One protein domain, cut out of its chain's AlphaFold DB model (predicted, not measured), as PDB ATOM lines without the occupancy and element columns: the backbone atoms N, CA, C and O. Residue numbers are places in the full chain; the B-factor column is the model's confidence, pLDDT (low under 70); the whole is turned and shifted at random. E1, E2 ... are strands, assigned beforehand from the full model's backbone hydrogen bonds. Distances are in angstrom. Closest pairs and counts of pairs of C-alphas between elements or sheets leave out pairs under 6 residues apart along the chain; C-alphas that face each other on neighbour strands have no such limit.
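This is residues 24 to 81 of the 81 residues of an uncharacterized protein of Amycolatopsis sp. WAC 04169 (UniProt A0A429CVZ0). Two antiparallel strand hairpins, E1 with E2 and E3 with E4, join side by side through E1 and E3 into one strongly twisted sheet, curled like part of a barrel. The hairpins splay apart as a V from the place where residues 37 to 40 of E1 pair with E3, and residues 24 to 36, with no named element, run along the outside. The printed part has 58 residues, no named helix and four named strands, E1 to E4 along the chain; the sheet's order is E2, E1, E3, E4, all antiparallel, and the class is all strand. The whole is compact, with a radius of gyration of the C-alphas of 11.4 A and spans of 27 by 26 by 20 A.

After residues 24 to 36, E1 runs from residue 37, C-alpha at (-122.023, -28.777, 474.943), to residue 44, 19.5 A long. E2 is residues 50 to 55, 13.4 A. E3 is residues 63 to 70, 19.5 A. E4 is residues 73 to 80, 22.5 A, with C-alpha 80 at (-117.209, -40.445, 476.179).

E1 bends by 56 degrees at residue 41, and its pairing is staggered: residues 37 to 40 pair with E3 and residues 40 to 44 with E2. Between E1 and E3, N 38 and O 65 are 2.9 A apart, within hydrogen-bond range. In the hairpin of E1 and E2, N 43 and O 52 are within range at 2.8 A. E3 bends by 54 degrees at residue 67. In the hairpin of E3 and E4, N 66 and O 77 are within range at 2.8 A. E2 and E4 are the edge strands. E2 and E3 are only just apart, closest at 8.3 A.

The C-alphas farthest apart, those of Gly 33 and Leu 46, are 32.9 A apart. The printed part has no cut. The links E1 to E2 and E3 to E4 are tight, and E2 to E3 is short. The mean pLDDT of the printed part is 79.8; residues 24 to 28 are under 70.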
ATOM      1  N   SER A  24    -109.858 -26.085 488.682       43.91
ATOM      2  CA  SER A  24    -110.735 -25.649 487.604       43.91
ATOM      3  C   SER A  24    -109.820 -25.466 486.393       43.91
ATOM      4  O   SER A  24    -108.866 -24.686 486.492       43.91
ATOM      5  N   PRO A  25    -110.023 -26.209 485.302       47.47
ATOM      6  CA  PRO A  25    -109.255 -26.021 484.084       47.47
ATOM      7  C   PRO A  25    -109.322 -24.554 483.678       47.47
ATOM      8  O   PRO A  25    -110.377 -23.921 483.722       47.47
ATOM      9  N   ALA A  26    -108.155 -23.985 483.389       46.78
ATOM     10  CA  ALA A  26    -107.963 -22.541 483.290       46.78
ATOM     11  C   ALA A  26    -108.654 -21.904 482.068       46.78
ATOM     12  O   ALA A  26    -108.684 -20.679 481.961       46.78
ATOM     13  N   ALA A  27    -109.221 -22.709 481.169       55.84
ATOM     14  CA  ALA A  27    -110.110 -22.273 480.107       55.84
ATOM     15  C   ALA A  27    -110.961 -23.467 479.667       55.84
ATOM     16  O   ALA A  27    -110.432 -24.469 479.192       55.84
ATOM     17  N   ALA A  28    -112.269 -23.372 479.856       64.38
ATOM     18  CA  ALA A  28    -113.205 -24.263 479.201       64.38
ATOM     19  C   ALA A  28    -113.334 -23.837 477.740       64.38
ATOM     20  O   ALA A  28    -113.790 -22.724 477.459       64.38
ATOM     21  N   ASP A  29    -112.911 -24.695 476.817       73.06
ATOM     22  CA  ASP A  29    -113.147 -24.442 475.399       73.06
ATOM     23  C   ASP A  29    -114.600 -24.797 475.044       73.06
ATOM     24  O   ASP A  29    -115.110 -25.843 475.466       73.06
ATOM     25  N   PRO A  30    -115.296 -23.959 474.259       72.81
ATOM     26  CA  PRO A  30    -116.607 -24.311 473.741       72.81
ATOM     27  C   PRO A  30    -116.483 -25.438 472.709       72.81
ATOM     28  O   PRO A  30    -115.567 -25.443 471.884       72.81
ATOM     29  N   VAL A  31    -117.441 -26.369 472.696       80.81
ATOM     30  CA  VAL A  31    -117.467 -27.447 471.696       80.81
ATOM     31  C   VAL A  31    -117.822 -26.860 470.322       80.81
ATOM     32  O   VAL A  31    -118.892 -26.254 470.167       80.81
ATOM     33  N   PRO A  32    -116.970 -27.026 469.291       81.06
ATOM     34  CA  PRO A  32    -117.228 -26.463 467.972       81.06
ATOM     35  C   PRO A  32    -118.555 -26.968 467.393       81.06
ATOM     36  O   PRO A  32    -118.775 -28.166 467.241       81.06
ATOM     37  N   GLY A  33    -119.448 -26.041 467.040       83.12
ATOM     38  CA  GLY A  33    -120.733 -26.369 466.414       83.12
ATOM     39  C   GLY A  33    -121.856 -26.774 467.373       83.12
ATOM     40  O   GLY A  33    -122.951 -27.063 466.894       83.12
ATOM     41  N   SER A  34    -121.640 -26.751 468.695       80.69
ATOM     42  CA  SER A  34    -122.691 -27.061 469.669       80.69
ATOM     43  C   SER A  34    -122.673 -26.087 470.859       80.69
ATOM     44  O   SER A  34    -121.810 -26.191 471.726       80.69
ATOM     45  N   PRO A  35    -123.625 -25.135 470.946       77.88
ATOM     46  CA  PRO A  35    -123.612 -24.088 471.975       77.88
ATOM     47  C   PRO A  35    -123.987 -24.586 473.378       77.88
ATOM     48  O   PRO A  35    -123.800 -23.862 474.349       77.88
ATOM     49  N   ASN A  36    -124.543 -25.794 473.482       83.06
ATOM     50  CA  ASN A  36    -125.013 -26.375 474.742       83.06
ATOM     51  C   ASN A  36    -124.090 -27.481 475.271       83.06
ATOM     52  O   ASN A  36    -124.406 -28.094 476.289       83.06
ATOM     53  N   GLN A  37    -122.994 -27.761 474.562       87.44
ATOM     54  CA  GLN A  37    -122.023 -28.777 474.943       87.44
ATOM     55  C   GLN A  37    -120.725 -28.121 475.383       87.44
ATOM     56  O   GLN A  37    -120.302 -27.100 474.839       87.44
ATOM     57  N   PHE A  38    -120.079 -28.753 476.346       87.94
ATOM     58  CA  PHE A  38    -118.799 -28.336 476.878       87.94
ATOM     59  C   PHE A  38    -117.904 -29.551 477.075       87.94
ATOM     60  O   PHE A  38    -118.355 -30.678 477.302       87.94
ATOM     61  N   TYR A  39    -116.610 -29.309 476.960       88.19
ATOM     62  CA  TYR A  39    -115.593 -30.300 477.233       88.19
ATOM     63  C   TYR A  39    -115.476 -30.512 478.737       88.19
ATOM     64  O   TYR A  39    -115.478 -29.557 479.507       88.19
ATOM     65  N   ALA A  40    -115.406 -31.765 479.178       86.88
ATOM     66  CA  ALA A  40    -115.304 -32.090 480.589       86.88
ATOM     67  C   ALA A  40    -114.406 -33.302 480.840       86.88
ATOM     68  O   ALA A  40    -114.293 -34.229 480.037       86.88
ATOM     69  N   SER A  41    -113.786 -33.311 482.011       86.31
ATOM     70  CA  SER A  41    -113.119 -34.475 482.563       86.31
ATOM     71  C   SER A  41    -113.975 -35.069 483.673       86.31
ATOM     72  O   SER A  41    -114.206 -34.432 484.701       86.31
ATOM     73  N   CYS A  42    -114.466 -36.289 483.447       85.44
ATOM     74  CA  CYS A  42    -115.298 -37.003 484.407       85.44
ATOM     75  C   CYS A  42    -114.482 -38.053 485.161       85.44
ATOM     76  O   CYS A  42    -113.847 -38.920 484.562       85.44
ATOM     77  N   ALA A  43    -114.534 -37.995 486.488       81.75
ATOM     78  CA  ALA A  43    -114.106 -39.092 487.337       81.75
ATOM     79  C   ALA A  43    -115.179 -40.182 487.300       81.75
ATOM     80  O   ALA A  43    -116.361 -39.899 487.510       81.75
ATOM     81  N   VAL A  44    -114.765 -41.420 487.049       81.56
ATOM     82  CA  VAL A  44    -115.637 -42.596 487.072       81.56
ATOM     83  C   VAL A  44    -115.341 -43.452 488.302       81.56
ATOM     84  O   VAL A  44    -114.196 -43.541 488.742       81.56
ATOM     85  N   ASP A  45    -116.371 -44.075 488.862       81.56
ATOM     86  CA  ASP A  45    -116.217 -45.111 489.886       81.56
ATOM     87  C   ASP A  45    -115.663 -46.417 489.274       81.56
ATOM     88  O   ASP A  45    -115.550 -46.561 488.055       81.56
ATOM     89  N   LEU A  46    -115.370 -47.413 490.113       77.19
ATOM     90  CA  LEU A  46    -114.904 -48.758 489.746       77.19
ATOM     91  C   LEU A  46    -115.802 -49.481 488.727       77.19
ATOM     92  O   LEU A  46    -115.349 -50.407 488.061       77.19
ATOM     93  N   LEU A  47    -117.067 -49.069 488.606       82.12
ATOM     94  CA  LEU A  47    -118.035 -49.599 487.641       82.12
ATOM     95  C   LEU A  47    -118.135 -48.769 486.345       82.12
ATOM     96  O   LEU A  47    -119.003 -49.039 485.520       82.12
ATOM     97  N   GLY A  48    -117.280 -47.759 486.160       74.00
ATOM     98  CA  GLY A  48    -117.299 -46.871 484.993       74.00
ATOM     99  C   GLY A  48    -118.396 -45.801 485.033       74.00
ATOM    100  O   GLY A  48    -118.651 -45.149 484.025       74.00
ATOM    101  N   VAL A  49    -119.056 -45.616 486.182       77.19
ATOM    102  CA  VAL A  49    -120.137 -44.636 486.353       77.19
ATOM    103  C   VAL A  49    -119.540 -43.272 486.702       77.19
ATOM    104  O   VAL A  49    -118.785 -43.198 487.671       77.19
ATOM    105  N   PRO A  50    -119.865 -42.189 485.974       70.06
ATOM    106  CA  PRO A  50    -119.360 -40.858 486.288       70.06
ATOM    107  C   PRO A  50    -119.883 -40.389 487.654       70.06
ATOM    108  O   PRO A  50    -121.089 -40.293 487.873       70.06
ATOM    109  N   VAL A  51    -118.965 -40.099 488.577       80.38
ATOM    110  CA  VAL A  51    -119.257 -39.596 489.934       80.38
ATOM    111  C   VAL A  51    -119.081 -38.085 490.054       80.38
ATOM    112  O   VAL A  51    -119.595 -37.473 490.988       80.38
ATOM    113  N   GLY A  52    -118.383 -37.465 489.104       81.06
ATOM    114  CA  GLY A  52    -118.242 -36.018 489.023       81.06
ATOM    115  C   GLY A  52    -117.530 -35.604 487.744       81.06
ATOM    116  O   GLY A  52    -116.582 -36.268 487.333       81.06
ATOM    117  N   CYS A  53    -117.987 -34.517 487.130       83.94
ATOM    118  CA  CYS A  53    -117.418 -33.967 485.904       83.94
ATOM    119  C   CYS A  53    -116.982 -32.522 486.133       83.94
ATOM    120  O   CYS A  53    -117.692 -31.748 486.776       83.94
ATOM    121  N   LEU A  54    -115.811 -32.177 485.609       82.88
ATOM    122  CA  LEU A  54    -115.225 -30.842 485.666       82.88
ATOM    123  C   LEU A  54    -115.027 -30.336 484.242       82.88
ATOM    124  O   LEU A  54    -114.399 -31.015 483.437       82.88
ATOM    125  N   GLU A  55    -115.574 -29.164 483.936       84.31
ATOM    126  CA  GLU A  55    -115.439 -28.528 482.625       84.31
ATOM    127  C   GLU A  55    -113.965 -28.207 482.329       84.31
ATOM    128  O   GLU A  55    -113.295 -27.646 483.187       84.31
ATOM    129  N   THR A  56    -113.453 -28.594 481.158       84.81
ATOM    130  CA  THR A  56    -112.031 -28.538 480.777       84.81
ATOM    131  C   THR A  56    -111.831 -28.150 479.312       84.81
ATOM    132  O   THR A  56    -112.798 -28.010 478.576       84.81
ATOM    133  N   ASP A  57    -110.590 -27.947 478.872       85.00
ATOM    134  CA  ASP A  57    -110.248 -27.759 477.455       85.00
ATOM    135  C   ASP A  57    -110.348 -29.065 476.636       85.00
ATOM    136  O   ASP A  57    -110.339 -30.168 477.185       85.00
ATOM    137  N   GLU A  58    -110.388 -28.959 475.304       82.88
ATOM    138  CA  GLU A  58    -110.540 -30.114 474.398       82.88
ATOM    139  C   GLU A  58    -109.441 -31.184 474.561       82.88
ATOM    140  O   GLU A  58    -109.680 -32.373 474.327       82.88
ATOM    141  N   VAL A  59    -108.226 -30.781 474.945       84.50
ATOM    142  CA  VAL A  59    -107.061 -31.676 475.016       84.50
ATOM    143  C   VAL A  59    -107.120 -32.556 476.262       84.50
ATOM    144  O   VAL A  59    -106.718 -33.719 476.212       84.50
ATOM    145  N   HIS A  60    -107.646 -32.027 477.365       83.38
ATOM    146  CA  HIS A  60    -107.756 -32.738 478.640       83.38
ATOM    147  C   HIS A  60    -109.154 -33.312 478.896       83.38
ATOM    148  O   HIS A  60    -109.396 -33.902 479.953       83.38
ATOM    149  N   ALA A  61    -110.086 -33.151 477.958       85.25
ATOM    150  CA  ALA A  61    -111.431 -33.688 478.071       85.25
ATOM    151  C   ALA A  61    -111.464 -35.192 477.812       85.25
ATOM    152  O   ALA A  61    -110.994 -35.683 476.786       85.25
ATOM    153  N   THR A  62    -112.086 -35.920 478.735       85.81
ATOM    154  CA  THR A  62    -112.446 -37.334 478.535       85.81
ATOM    155  C   THR A  62    -113.879 -37.477 478.031       85.81
ATOM    156  O   THR A  62    -114.235 -38.489 477.437       85.81
ATOM    157  N   HIS A  63    -114.709 -36.464 478.271       88.19
ATOM    158  CA  HIS A  63    -116.124 -36.468 477.952       88.19
ATOM    159  C   HIS A  63    -116.551 -35.139 477.339       88.19
ATOM    160  O   HIS A  63    -115.961 -34.083 477.580       88.19
ATOM    161  N   ILE A  64    -117.633 -35.199 476.574       88.44
ATOM    162  CA  ILE A  64    -118.403 -34.031 476.168       88.44
ATOM    163  C   ILE A  64    -119.701 -34.071 476.963       88.44
ATOM    164  O   ILE A  64    -120.424 -35.066 476.914       88.44
ATOM    165  N   CYS A  65    -119.977 -33.013 477.715       89.00
ATOM    166  CA  CYS A  65    -121.142 -32.926 478.582       89.00
ATOM    167  C   CYS A  65    -122.093 -31.818 478.127       89.00
ATOM    168  O   CYS A  65    -121.684 -30.829 477.522       89.00
ATOM    169  N   GLN A  66    -123.371 -31.980 478.446       89.00
ATOM    170  CA  GLN A  66    -124.409 -30.972 478.281       89.00
ATOM    171  C   GLN A  66    -125.306 -30.942 479.520       89.00
ATOM    172  O   GLN A  66    -125.580 -31.972 480.141       89.00
ATOM    173  N   TYR A  67    -125.790 -29.755 479.883       84.88
ATOM    174  CA  TYR A  67    -126.793 -29.636 480.939       84.88
ATOM    175  C   TYR A  67    -128.156 -30.074 480.402       84.88
ATOM    176  O   TYR A  67    -128.631 -29.566 479.386       84.88
ATOM    177  N   VAL A  68    -128.808 -30.996 481.107       86.50
ATOM    178  CA  VAL A  68    -130.148 -31.496 480.775       86.50
ATOM    179  C   VAL A  68    -131.100 -31.276 481.940       86.50
ATOM    180  O   VAL A  68    -130.739 -31.430 483.103       86.50
ATOM    181  N   ILE A  69    -132.349 -30.925 481.645       83.69
ATOM    182  CA  ILE A  69    -133.394 -30.856 482.669       83.69
ATOM    183  C   ILE A  69    -134.002 -32.250 482.808       83.69
ATOM    184  O   ILE A  69    -134.658 -32.752 481.899       83.69
ATOM    185  N   THR A  70    -133.780 -32.871 483.960       79.94
ATOM    186  CA  THR A  70    -134.381 -34.151 484.341       79.94
ATOM    187  C   THR A  70    -135.584 -33.919 485.255       79.94
ATOM    188  O   THR A  70    -135.776 -32.832 485.802       79.94
ATOM    189  N   THR A  71    -136.375 -34.965 485.503       79.06
ATOM    190  CA  THR A  71    -137.482 -34.927 486.479       79.06
ATOM    191  C   THR A  71    -137.028 -34.614 487.909       79.06
ATOM    192  O   THR A  71    -137.856 -34.255 488.740       79.06
ATOM    193  N   PHE A  72    -135.730 -34.742 488.199       79.94
ATOM    194  CA  PHE A  72    -135.130 -34.477 489.508       79.94
ATOM    195  C   PHE A  72    -134.378 -33.136 489.573       79.94
ATOM    196  O   PHE A  72    -133.839 -32.799 490.624       79.94
ATOM    197  N   GLY A  73    -134.352 -32.357 488.483       81.31
ATOM    198  CA  GLY A  73    -133.665 -31.063 488.400       81.31
ATOM    199  C   GLY A  73    -132.639 -30.989 487.268       81.31
ATOM    200  O   GLY A  73    -132.711 -31.743 486.297       81.31
ATOM    201  N   LEU A  74    -131.685 -30.062 487.389       80.44
ATOM    202  CA  LEU A  74    -130.563 -29.914 486.456       80.44
ATOM    203  C   LEU A  74    -129.610 -31.104 486.609       80.44
ATOM    204  O   LEU A  74    -129.029 -31.310 487.672       80.44
ATOM    205  N   GLY A  75    -129.486 -31.887 485.544       79.75
ATOM    206  CA  GLY A  75    -128.554 -32.996 485.412       79.75
ATOM    207  C   GLY A  75    -127.495 -32.709 484.354       79.75
ATOM    208  O   GLY A  75    -127.577 -31.738 483.600       79.75
ATOM    209  N   LEU A  76    -126.503 -33.587 484.304       81.69
ATOM    210  CA  LEU A  76    -125.444 -33.587 483.309       81.69
ATOM    211  C   LEU A  76    -125.586 -34.850 482.472       81.69
ATOM    212  O   LEU A  76    -125.641 -35.950 483.019       81.69
ATOM    213  N   ASP A  77    -125.658 -34.676 481.162       85.62
ATOM    214  CA  ASP A  77    -125.585 -35.761 480.196       85.62
ATOM    215  C   ASP A  77    -124.203 -35.708 479.552       85.62
ATOM    216  O   ASP A  77    -123.844 -34.703 478.945       85.62
ATOM    217  N   CYS A  78    -123.405 -36.752 479.758       86.19
ATOM    218  CA  CYS A  78    -122.006 -36.799 479.353       86.19
ATOM    219  C   CYS A  78    -121.753 -38.026 478.487       86.19
ATOM    220  O   CYS A  78    -122.101 -39.144 478.870       86.19
ATOM    221  N   ILE A  79    -121.091 -37.825 477.351       86.00
ATOM    222  CA  ILE A  79    -120.691 -38.893 476.439       86.00
ATOM    223  C   ILE A  79    -119.168 -38.991 476.389       86.00
ATOM    224  O   ILE A  79    -118.478 -37.971 476.386       86.00
ATOM    225  N   GLN A  80    -118.642 -40.218 476.382       82.38
ATOM    226  CA  GLN A  80    -117.209 -40.445 476.179       82.38
ATOM    227  C   GLN A  80    -116.798 -40.023 474.769       82.38
ATOM    228  O   GLN A  80    -117.515 -40.311 473.807       82.38
ATOM    229  N   ARG A  81    -115.648 -39.353 474.684       71.75
ATOM    230  CA  ARG A  81    -115.013 -38.950 473.428       71.75
ATOM    231  C   ARG A  81    -114.080 -40.036 472.901       71.75
ATOM    232  O   ARG A  81    -113.416 -40.700 473.725       71.75
TER     233      ARG A  81